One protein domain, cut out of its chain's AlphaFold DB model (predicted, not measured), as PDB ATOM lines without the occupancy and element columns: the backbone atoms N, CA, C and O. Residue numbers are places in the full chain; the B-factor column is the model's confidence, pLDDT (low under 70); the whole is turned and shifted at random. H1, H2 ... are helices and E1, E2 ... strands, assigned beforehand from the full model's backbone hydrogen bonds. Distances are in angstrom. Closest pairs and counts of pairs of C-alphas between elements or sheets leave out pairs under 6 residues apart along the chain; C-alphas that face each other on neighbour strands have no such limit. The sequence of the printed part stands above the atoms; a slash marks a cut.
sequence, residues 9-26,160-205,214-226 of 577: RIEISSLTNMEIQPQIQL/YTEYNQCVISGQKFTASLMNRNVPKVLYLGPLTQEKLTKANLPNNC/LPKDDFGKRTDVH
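This is residues 9 to 26, 160 to 205 and 214 to 226 of the 577 residues of an uncharacterized protein of Glossina palpalis gambiensis (UniProt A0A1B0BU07). Two small two-stranded ladders, E1 with E4 and E2 with E3, make a loose body, with both turn links, E1 to E2 and E3 to E4, at the same end. The long strand E2 runs through the middle, short H1 lies beyond E4 and short H3 lies beyond E2, and at the end away from the turns residues 191 to 205, which include H2, stick out as a free arm. The printed part has 77 residues with four named strands and three named helices, in the order E1 E2 H1 E3 E4 H2 H3; both sheets, E1 - E4 and E2 - E3, are antiparallel. The class is mixed, helices and strands, with under half of the residues in named elements. The whole is loose, with a radius of gyration of the C-alphas of 14.9 A and spans of 44 by 30 by 17 A.

Find C-alpha 9 at (196.890, 188.842, 165.136), where E1 begins; it covers residues 9 to 12. E2, residues 18 to 26, runs 24.7 A to C-alpha 26 at (188.911, 200.909, 175.737). After the first cut look for H1, residues 163 to 167, then E3, residues 176 to 178, and E4, residues 184 to 188, 13.4 A long. H2, residues 193 to 198, is 8.6 A long. After the second cut comes H3, residues 220 to 223, ending at C-alpha 223 at (190.824, 211.424, 161.991).

Begin with E2 and E3, antiparallel at 114 degrees between their directions: N 20 and O 176 are 2.9 A apart, within hydrogen-bond range, and C-alphas 19 and 177 face each other at 4.3 A. E1 and E4 are antiparallel at 145 degrees, with N 10 and O 186 within hydrogen-bond range at 2.8 A. Between the sheets, the closest C-alphas of E3 and E4 are those of Met 178 and Lys 184, 7.4 A apart. Look next at H1 and E4, whose closest C-alphas, of Tyr 163 and Tyr 187, are 6.2 A apart. H3 is apart from E2, and H2 stands free. In H1 and H2 every O i to N i+4 pair is within hydrogen-bond range; H3 is too short for such a pair, and its one O i to N i+3 pair is within range.

The two C-alphas farthest apart, of Arg 180 and Asn 203, are 44.7 A apart. Residues 27 to 159 are not printed, a gap of 17.9 A from C-alpha 26 to C-alpha 160; residues 206 to 213 are not printed either, a gap of 27.0 A from C-alpha 205 to C-alpha 214. Of the links that are printed whole, H1 to E3 is short and the others are tight. The mean pLDDT of the printed part is 93.3, and no printed residue is under 70.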
ATOM      1  N   ARG A   9     196.039 188.370 166.236       96.44
ATOM      2  CA  ARG A   9     196.890 188.842 165.136       96.44
ATOM      3  C   ARG A   9     196.167 189.945 164.362       96.44
ATOM      4  O   ARG A   9     195.040 189.730 163.922       96.44
ATOM      5  N   ILE A  10     196.828 191.078 164.152       95.31
ATOM      6  CA  ILE A  10     196.371 192.173 163.291       95.31
ATOM      7  C   ILE A  10     197.386 192.353 162.166       95.31
ATOM      8  O   ILE A  10     198.588 192.423 162.408       95.31
ATOM      9  N   GLU A  11     196.897 192.429 160.935       95.19
ATOM     10  CA  GLU A  11     197.698 192.723 159.753       95.19
ATOM     11  C   GLU A  11     197.374 194.137 159.282       95.19
ATOM     12  O   GLU A  11     196.213 194.462 159.037       95.19
ATOM     13  N   ILE A  12     198.394 194.988 159.232       93.12
ATOM     14  CA  ILE A  12     198.264 196.415 158.951       93.12
ATOM     15  C   ILE A  12     199.002 196.711 157.654       93.12
ATOM     16  O   ILE A  12     200.182 196.389 157.526       93.12
ATOM     17  N   SER A  13     198.321 197.371 156.729       91.62
ATOM     18  CA  SER A  13     198.878 197.800 155.451       91.62
ATOM     19  C   SER A  13     198.622 199.286 155.267       91.62
ATOM     20  O   SER A  13     197.579 199.789 155.677       91.62
ATOM     21  N   SER A  14     199.557 199.976 154.619       89.50
ATOM     22  CA  SER A  14     199.418 201.393 154.296       89.50
ATOM     23  C   SER A  14     199.439 201.626 152.787       89.50
ATOM     24  O   SER A  14     200.183 200.973 152.046       89.50
ATOM     25  N   LEU A  15     198.639 202.598 152.342       88.94
ATOM     26  CA  LEU A  15     198.593 203.069 150.957       88.94
ATOM     27  C   LEU A  15     199.830 203.905 150.584       88.94
ATOM     28  O   LEU A  15     200.217 203.961 149.416       88.94
ATOM     29  N   THR A  16     200.456 204.544 151.569       88.19
ATOM     30  CA  THR A  16     201.638 205.403 151.418       88.19
ATOM     31  C   THR A  16     202.702 205.040 152.451       88.19
ATOM     32  O   THR A  16     202.451 204.283 153.388       88.19
ATOM     33  N   ASN A  17     203.914 205.564 152.294       90.12
ATOM     34  CA  ASN A  17     204.922 205.410 153.336       90.12
ATOM     35  C   ASN A  17     204.529 206.284 154.532       90.12
ATOM     36  O   ASN A  17     204.362 207.492 154.368       90.12
ATOM     37  N   MET A  18     204.373 205.690 155.713       90.31
ATOM     38  CA  MET A  18     203.988 206.421 156.923       90.31
ATOM     39  C   MET A  18     204.578 205.791 158.181       90.31
ATOM     40  O   MET A  18     204.833 204.588 158.226       90.31
ATOM     41  N   GLU A  19     204.782 206.597 159.219       93.62
ATOM     42  CA  GLU A  19     205.127 206.083 160.542       93.62
ATOM     43  C   GLU A  19     203.862 205.677 161.301       93.62
ATOM     44  O   GLU A  19     202.956 206.485 161.510       93.62
ATOM     45  N   ILE A  20     203.829 204.429 161.762       94.12
ATOM     46  CA  ILE A  20     202.733 203.901 162.572       94.12
ATOM     47  C   ILE A  20     203.118 203.848 164.051       94.12
ATOM     48  O   ILE A  20     204.242 203.480 164.406       94.12
ATOM     49  N   GLN A  21     202.156 204.170 164.911       95.12
ATOM     50  CA  GLN A  21     202.183 203.963 166.357       95.12
ATOM     51  C   GLN A  21     200.771 203.541 166.798       95.12
ATOM     52  O   GLN A  21     199.981 204.378 167.240       95.12
ATOM     53  N   PRO A  22     200.425 202.250 166.652       95.38
ATOM     54  CA  PRO A  22     199.104 201.764 166.989       95.38
ATOM     55  C   PRO A  22     198.790 201.929 168.473       95.38
ATOM     56  O   PRO A  22     199.607 201.611 169.339       95.38
ATOM     57  N   GLN A  23     197.581 202.390 168.766       95.50
ATOM     58  CA  GLN A  23     197.090 202.579 170.120       95.50
ATOM     59  C   GLN A  23     195.636 202.127 170.207       95.50
ATOM     60  O   GLN A  23     194.802 202.546 169.410       95.50
ATOM     61  N   ILE A  24     195.327 201.291 171.201       97.31
ATOM     62  CA  ILE A  24     193.956 200.908 171.551       97.31
ATOM     63  C   ILE A  24     193.638 201.491 172.920       97.31
ATOM     64  O   ILE A  24     194.383 201.252 173.870       97.31
ATOM     65  N   GLN A  25     192.522 202.210 173.024       96.75
ATOM     66  CA  GLN A  25     191.975 202.681 174.296       96.75
ATOM     67  C   GLN A  25     190.520 202.248 174.426       96.75
ATOM     68  O   GLN A  25     189.649 202.768 173.730       96.75
ATOM     69  N   LEU A  26     190.252 201.328 175.347       98.19
ATOM     70  CA  LEU A  26     188.911 200.909 175.737       98.19
ATOM     71  C   LEU A  26     188.375 201.890 176.780       98.19
ATOM     72  O   LEU A  26     188.924 201.991 177.875       98.19
ATOM     73  N   TYR A 160     202.700 193.984 169.941       97.94
ATOM     74  CA  TYR A 160     203.947 193.220 169.861       97.94
ATOM     75  C   TYR A 160     204.266 192.848 168.410       97.94
ATOM     76  O   TYR A 160     203.366 192.504 167.648       97.94
ATOM     77  N   THR A 161     205.544 192.889 168.026       96.56
ATOM     78  CA  THR A 161     205.995 192.465 166.683       96.56
ATOM     79  C   THR A 161     206.045 190.943 166.554       96.56
ATOM     80  O   THR A 161     205.758 190.396 165.494       96.56
ATOM     81  N   GLU A 162     206.399 190.251 167.636       96.81
ATOM     82  CA  GLU A 162     206.578 188.801 167.664       96.81
ATOM     83  C   GLU A 162     205.543 188.135 168.567       96.81
ATOM     84  O   GLU A 162     205.235 188.623 169.658       96.81
ATOM     85  N   TYR A 163     205.060 186.967 168.143       96.94
ATOM     86  CA  TYR A 163     204.100 186.178 168.909       96.94
ATOM     87  C   TYR A 163     204.649 185.788 170.290       96.94
ATOM     88  O   TYR A 163     203.978 185.978 171.300       96.94
ATOM     89  N   ASN A 164     205.893 185.305 170.358       97.19
ATOM     90  CA  ASN A 164     206.496 184.850 171.614       97.19
ATOM     91  C   ASN A 164     206.666 185.996 172.621       97.19
ATOM     92  O   ASN A 164     206.378 185.813 173.801       97.19
ATOM     93  N   GLN A 165     207.042 187.193 172.151       97.31
ATOM     94  CA  GLN A 165     207.109 188.395 172.991       97.31
ATOM     95  C   GLN A 165     205.727 188.797 173.516       97.31
ATOM     96  O   GLN A 165     205.604 189.194 174.671       97.31
ATOM     97  N   CYS A 166     204.675 188.636 172.708       96.75
ATOM     98  CA  CYS A 166     203.300 188.864 173.147       96.75
ATOM     99  C   CYS A 166     202.881 187.898 174.265       96.75
ATOM    100  O   CYS A 166     202.265 188.324 175.241       96.75
ATOM    101  N   VAL A 167     203.212 186.609 174.137       95.38
ATOM    102  CA  VAL A 167     202.832 185.569 175.112       95.38
ATOM    103  C   VAL A 167     203.462 185.824 176.479       95.38
ATOM    104  O   VAL A 167     202.779 185.720 177.495       95.38
ATOM    105  N   ILE A 168     204.740 186.204 176.514       95.00
ATOM    106  CA  ILE A 168     205.459 186.469 177.771       95.00
ATOM    107  C   ILE A 168     205.298 187.913 178.266       95.00
ATOM    108  O   ILE A 168     205.903 188.285 179.267       95.00
ATOM    109  N   SER A 169     204.510 188.739 177.565       93.62
ATOM    110  CA  SER A 169     204.406 190.184 177.815       93.62
ATOM    111  C   SER A 169     205.770 190.898 177.829       93.62
ATOM    112  O   SER A 169     206.003 191.786 178.646       93.62
ATOM    113  N   GLY A 170     206.667 190.500 176.922       95.12
ATOM    114  CA  GLY A 170     208.044 190.979 176.799       95.12
ATOM    115  C   GLY A 170     208.159 192.307 176.048       95.12
ATOM    116  O   GLY A 170     207.494 193.292 176.379       95.12
ATOM    117  N   GLN A 171     209.020 192.362 175.027       95.94
ATOM    118  CA  GLN A 171     209.301 193.612 174.313       95.94
ATOM    119  C   GLN A 171     208.096 194.091 173.489       95.94
ATOM    120  O   GLN A 171     207.683 193.452 172.520       95.94
ATOM    121  N   LYS A 172     207.564 195.260 173.856       96.56
ATOM    122  CA  LYS A 172     206.419 195.899 173.198       96.56
ATOM    123  C   LYS A 172     206.821 196.579 171.888       96.56
ATOM    124  O   LYS A 172     207.926 197.100 171.750       96.56
ATOM    125  N   PHE A 173     205.887 196.621 170.946       96.50
ATOM    126  CA  PHE A 173     205.957 197.462 169.761       96.50
ATOM    127  C   PHE A 173     205.693 198.923 170.142       96.50
ATOM    128  O   PHE A 173     204.692 199.224 170.790       96.50
ATOM    129  N   THR A 174     206.562 199.831 169.693       93.94
ATOM    130  CA  THR A 174     206.420 201.274 169.948       93.94
ATOM    131  C   THR A 174     206.020 202.026 168.687       93.94
ATOM    132  O   THR A 174     204.965 202.648 168.653       93.94
ATOM    133  N   ALA A 175     206.856 201.991 167.650       95.12
ATOM    134  CA  ALA A 175     206.594 202.645 166.375       95.12
ATOM    135  C   ALA A 175     207.433 202.007 165.263       95.12
ATOM    136  O   ALA A 175     208.427 201.330 165.531       95.12
ATOM    137  N   SER A 176     207.040 202.219 164.010       93.12
ATOM    138  CA  SER A 176     207.806 201.781 162.841       93.12
ATOM    139  C   SER A 176     207.399 202.568 161.611       93.12
ATOM    140  O   SER A 176     206.220 202.862 161.437       93.12
ATOM    141  N   LEU A 177     208.347 202.794 160.704       93.00
ATOM    142  CA  LEU A 177     208.010 203.134 159.328       93.00
ATOM    143  C   LEU A 177     207.316 201.930 158.674       93.00
ATOM    144  O   LEU A 177     207.754 200.787 158.846       93.00
ATOM    145  N   MET A 178     206.224 202.188 157.967       90.94
ATOM    146  CA  MET A 178     205.486 201.237 157.150       90.94
ATOM    147  C   MET A 178     205.610 201.662 155.694       90.94
ATOM    148  O   MET A 178     205.290 202.799 155.348       90.94
ATOM    149  N   ASN A 179     206.082 200.746 154.852       89.50
ATOM    150  CA  ASN A 179     206.206 200.988 153.422       89.50
ATOM    151  C   ASN A 179     204.886 200.681 152.716       89.50
ATOM    152  O   ASN A 179     204.135 199.789 153.123       89.50
ATOM    153  N   ARG A 180     204.634 201.399 151.623       89.94
ATOM    154  CA  ARG A 180     203.471 201.187 150.762       89.94
ATOM    155  C   ARG A 180     203.340 199.716 150.367       89.94
ATOM    156  O   ARG A 180     204.281 199.136 149.830       89.94
ATOM    157  N   ASN A 181     202.151 199.155 150.579       84.44
ATOM    158  CA  ASN A 181     201.788 197.782 150.208       84.44
ATOM    159  C   ASN A 181     202.678 196.677 150.812       84.44
ATOM    160  O   ASN A 181     202.692 195.565 150.289       84.44
ATOM    161  N   VAL A 182     203.401 196.951 151.905       89.94
ATOM    162  CA  VAL A 182     204.121 195.925 152.673       89.94
ATOM    163  C   VAL A 182     203.384 195.720 153.999       89.94
ATOM    164  O   VAL A 182     203.543 196.544 154.905       89.94
ATOM    165  N   PRO A 183     202.564 194.659 154.129       91.00
ATOM    166  CA  PRO A 183     201.823 194.403 155.352       91.00
ATOM    167  C   PRO A 183     202.764 194.165 156.533       91.00
ATOM    168  O   PRO A 183     203.744 193.421 156.434       91.00
ATOM    169  N   LYS A 184     202.443 194.761 157.680       93.44
ATOM    170  CA  LYS A 184     203.094 194.489 158.960       93.44
ATOM    171  C   LYS A 184     202.129 193.766 159.879       93.44
ATOM    172  O   LYS A 184     200.997 194.199 160.082       93.44
ATOM    173  N   VAL A 185     202.603 192.678 160.467       96.00
ATOM    174  CA  VAL A 185     201.832 191.885 161.419       96.00
ATOM    175  C   VAL A 185     202.181 192.328 162.831       96.00
ATOM    176  O   VAL A 185     203.358 192.382 163.183       96.00
ATOM    177  N   LEU A 186     201.160 192.619 163.630       97.31
ATOM    178  CA  LEU A 186     201.276 192.866 165.061       97.31
ATOM    179  C   LEU A 186     200.373 191.907 165.837       97.31
ATOM    180  O   LEU A 186     199.370 191.406 165.328       97.31
ATOM    181  N   TYR A 187     200.728 191.676 167.093       98.06
ATOM    182  CA  TYR A 187     200.024 190.787 168.005       98.06
ATOM    183  C   TYR A 187     199.531 191.553 169.232       98.06
ATOM    184  O   TYR A 187     200.206 192.464 169.715       98.06
ATOM    185  N   LEU A 188     198.359 191.169 169.732       97.56
ATOM    186  CA  LEU A 188     197.738 191.687 170.948       97.56
ATOM    187  C   LEU A 188     197.482 190.543 171.929       97.56
ATOM    188  O   LEU A 188     196.828 189.552 171.586       97.56
ATOM    189  N   GLY A 189     197.952 190.707 173.161       94.88
ATOM    190  CA  GLY A 189     197.673 189.778 174.253       94.88
ATOM    191  C   GLY A 189     196.301 190.043 174.886       94.88
ATOM    192  O   GLY A 189     195.809 191.176 174.838       94.88
ATOM    193  N   PRO A 190     195.657 189.029 175.491       95.06
ATOM    194  CA  PRO A 190     194.469 189.258 176.306       95.06
ATOM    195  C   PRO A 190     194.796 190.163 177.506       95.06
ATOM    196  O   PRO A 190     195.918 190.171 178.014       95.06
ATOM    197  N   LEU A 191     193.809 190.929 177.980       94.94
ATOM    198  CA  LEU A 191     193.963 191.717 179.200       94.94
ATOM    199  C   LEU A 191     194.156 190.783 180.400       94.94
ATOM    200  O   LEU A 191     193.462 189.777 180.531       94.94
ATOM    201  N   THR A 192     195.088 191.131 181.288       92.38
ATOM    202  CA  THR A 192     195.329 190.354 182.506       92.38
ATOM    203  C   THR A 192     194.165 190.496 183.481       92.38
ATOM    204  O   THR A 192     193.521 191.546 183.556       92.38
ATOM    205  N   GLN A 193     193.939 189.462 184.296       90.50
ATOM    206  CA  GLN A 193     192.889 189.496 185.313       90.50
ATOM    207  C   GLN A 193     193.089 190.656 186.300       90.50
ATOM    208  O   GLN A 193     192.120 191.293 186.693       90.50
ATOM    209  N   GLU A 194     194.336 190.991 186.641       91.56
ATOM    210  CA  GLU A 194     194.664 192.129 187.508       91.56
ATOM    211  C   GLU A 194     194.229 193.483 186.914       91.56
ATOM    212  O   GLU A 194     193.685 194.327 187.627       91.56
ATOM    213  N   LYS A 195     194.426 193.702 185.603       92.00
ATOM    214  CA  LYS A 195     193.949 194.925 184.928       92.00
ATOM    215  C   LYS A 195     192.419 194.991 184.943       92.00
ATOM    216  O   LYS A 195     191.866 196.059 185.186       92.00
ATOM    217  N   LEU A 196     191.743 193.861 184.720       92.00
ATOM    218  CA  LEU A 196     190.279 193.785 184.722       92.00
ATOM    219  C   LEU A 196     189.682 194.017 186.119       92.00
ATOM    220  O   LEU A 196     188.705 194.753 186.244       92.00
ATOM    221  N   THR A 197     190.272 193.458 187.181       89.81
ATOM    222  CA  THR A 197     189.780 193.650 188.558       89.81
ATOM    223  C   THR A 197     189.975 195.087 189.039       89.81
ATOM    224  O   THR A 197     189.069 195.662 189.641       89.81
ATOM    225  N   LYS A 198     191.113 195.713 188.711       91.75
ATOM    226  CA  LYS A 198     191.378 197.129 189.025       91.75
ATOM    227  C   LYS A 198     190.485 198.098 188.244       91.75
ATOM    228  O   LYS A 198     190.254 199.213 188.711       91.75
ATOM    229  N   ALA A 199     189.950 197.683 187.095       90.69
ATOM    230  CA  ALA A 199     189.088 198.514 186.257       90.69
ATOM    231  C   ALA A 199     187.678 198.745 186.833       90.69
ATOM    232  O   ALA A 199     186.947 199.566 186.287       90.69
ATOM    233  N   ASN A 200     187.298 198.064 187.926       89.88
ATOM    234  CA  ASN A 200     185.967 198.175 188.546       89.88
ATOM    235  C   ASN A 200     184.821 198.002 187.528       89.88
ATOM    236  O   ASN A 200     183.876 198.792 187.509       89.88
ATOM    237  N   LEU A 201     184.931 196.992 186.661       93.25
ATOM    238  CA  LEU A 201     183.927 196.720 185.635       93.25
ATOM    239  C   LEU A 201     182.550 196.444 186.261       93.25
ATOM    240  O   LEU A 201     182.481 195.870 187.352       93.25
ATOM    241  N   PRO A 202     181.453 196.815 185.578       93.06
ATOM    242  CA  PRO A 202     180.117 196.473 186.039       93.06
ATOM    243  C   PRO A 202     179.925 194.951 186.076       93.06
ATOM    244  O   PRO A 202     180.540 194.199 185.312       93.06
ATOM    245  N   ASN A 203     179.040 194.491 186.960       89.38
ATOM    246  CA  ASN A 203     178.685 193.076 187.042       89.38
ATOM    247  C   ASN A 203     178.129 192.594 185.695       89.38
ATOM    248  O   ASN A 203     177.357 193.301 185.051       89.38
ATOM    249  N   ASN A 204     178.495 191.376 185.288       89.12
ATOM    250  CA  ASN A 204     178.069 190.772 184.017       89.12
ATOM    251  C   ASN A 204     178.427 191.616 182.772       89.12
ATOM    252  O   ASN A 204     177.714 191.589 181.766       89.12
ATOM    253  N   CYS A 205     179.537 192.362 182.829       94.88
ATOM    254  CA  CYS A 205     180.083 193.074 181.676       94.88
ATOM    255  C   CYS A 205     180.287 192.116 180.493       94.88
ATOM    256  O   CYS A 205     180.971 191.101 180.608       94.88
ATOM    257  N   LEU A 214     196.041 204.106 164.277       93.50
ATOM    258  CA  LEU A 214     197.262 203.529 163.698       93.50
ATOM    259  C   LEU A 214     198.384 204.551 163.452       93.50
ATOM    260  O   LEU A 214     199.540 204.218 163.746       93.50
ATOM    261  N   PRO A 215     198.100 205.763 162.931       93.50
ATOM    262  CA  PRO A 215     199.151 206.712 162.585       93.50
ATOM    263  C   PRO A 215     199.871 207.259 163.819       93.50
ATOM    264  O   PRO A 215     199.294 207.394 164.901       93.50
ATOM    265  N   LYS A 216     201.157 207.589 163.663       93.94
ATOM    266  CA  LYS A 216     201.926 208.264 164.717       93.94
ATOM    267  C   LYS A 216     201.650 209.763 164.769       93.94
ATOM    268  O   LYS A 216     201.731 210.340 165.856       93.94
ATOM    269  N   ASP A 217     201.351 210.378 163.628       91.25
ATOM    270  CA  ASP A 217     201.104 211.810 163.527       91.25
ATOM    271  C   ASP A 217     199.801 212.221 164.230       91.25
ATOM    272  O   ASP A 217     198.825 211.469 164.301       91.25
ATOM    273  N   ASP A 218     199.792 213.431 164.787       90.25
ATOM    274  CA  ASP A 218     198.698 213.891 165.645       90.25
ATOM    275  C   ASP A 218     197.398 214.169 164.881       90.25
ATOM    276  O   ASP A 218     196.319 214.100 165.473       90.25
ATOM    277  N   PHE A 219     197.481 214.471 163.582       89.69
ATOM    278  CA  PHE A 219     196.302 214.650 162.737       89.69
ATOM    279  C   PHE A 219     195.639 213.299 162.466       89.69
ATOM    280  O   PHE A 219     194.456 213.133 162.764       89.69
ATOM    281  N   GLY A 220     196.420 212.311 162.026       87.62
ATOM    282  CA  GLY A 220     195.983 210.940 161.798       87.62
ATOM    283  C   GLY A 220     195.361 210.314 163.044       87.62
ATOM    284  O   GLY A 220     194.285 209.733 162.958       87.62
ATOM    285  N   LYS A 221     195.935 210.531 164.234       89.50
ATOM    286  CA  LYS A 221     195.347 210.065 165.509       89.50
ATOM    287  C   LYS A 221     193.941 210.605 165.800       89.50
ATOM    288  O   LYS A 221     193.220 210.001 166.590       89.50
ATOM    289  N   ARG A 222     193.554 211.748 165.223       90.38
ATOM    290  CA  ARG A 222     192.233 212.371 165.433       90.38
ATOM    291  C   ARG A 222     191.222 211.998 164.357       90.38
ATOM    292  O   ARG A 222     190.028 212.036 164.634       90.38
ATOM    293  N   THR A 223     191.687 211.677 163.153       90.31
ATOM    294  CA  THR A 223     190.824 211.424 161.991       90.31
ATOM    295  C   THR A 223     190.704 209.943 161.653       90.31
ATOM    296  O   THR A 223     189.627 209.494 161.280       90.31
ATOM    297  N   ASP A 224     191.788 209.181 161.799       90.31
ATOM    298  CA  ASP A 224     191.853 207.751 161.496       90.31
ATOM    299  C   ASP A 224     191.583 206.927 162.763       90.31
ATOM    300  O   ASP A 224     192.469 206.333 163.386       90.31
ATOM    301  N   VAL A 225     190.328 207.002 163.208       94.69
ATOM    302  CA  VAL A 225     189.852 206.411 164.459       94.69
ATOM    303  C   VAL A 225     188.824 205.337 164.134       94.69
ATOM    304  O   VAL A 225     187.711 205.636 163.702       94.69
ATOM    305  N   HIS A 226     189.165 204.079 164.398       96.06
ATOM    306  CA  HIS A 226     188.247 202.963 164.188       96.06
ATOM    307  C   HIS A 226     187.702 202.434 165.506       96.06
ATOM    308  O   HIS A 226     188.408 202.363 166.514       96.06
TER     309      HIS A 226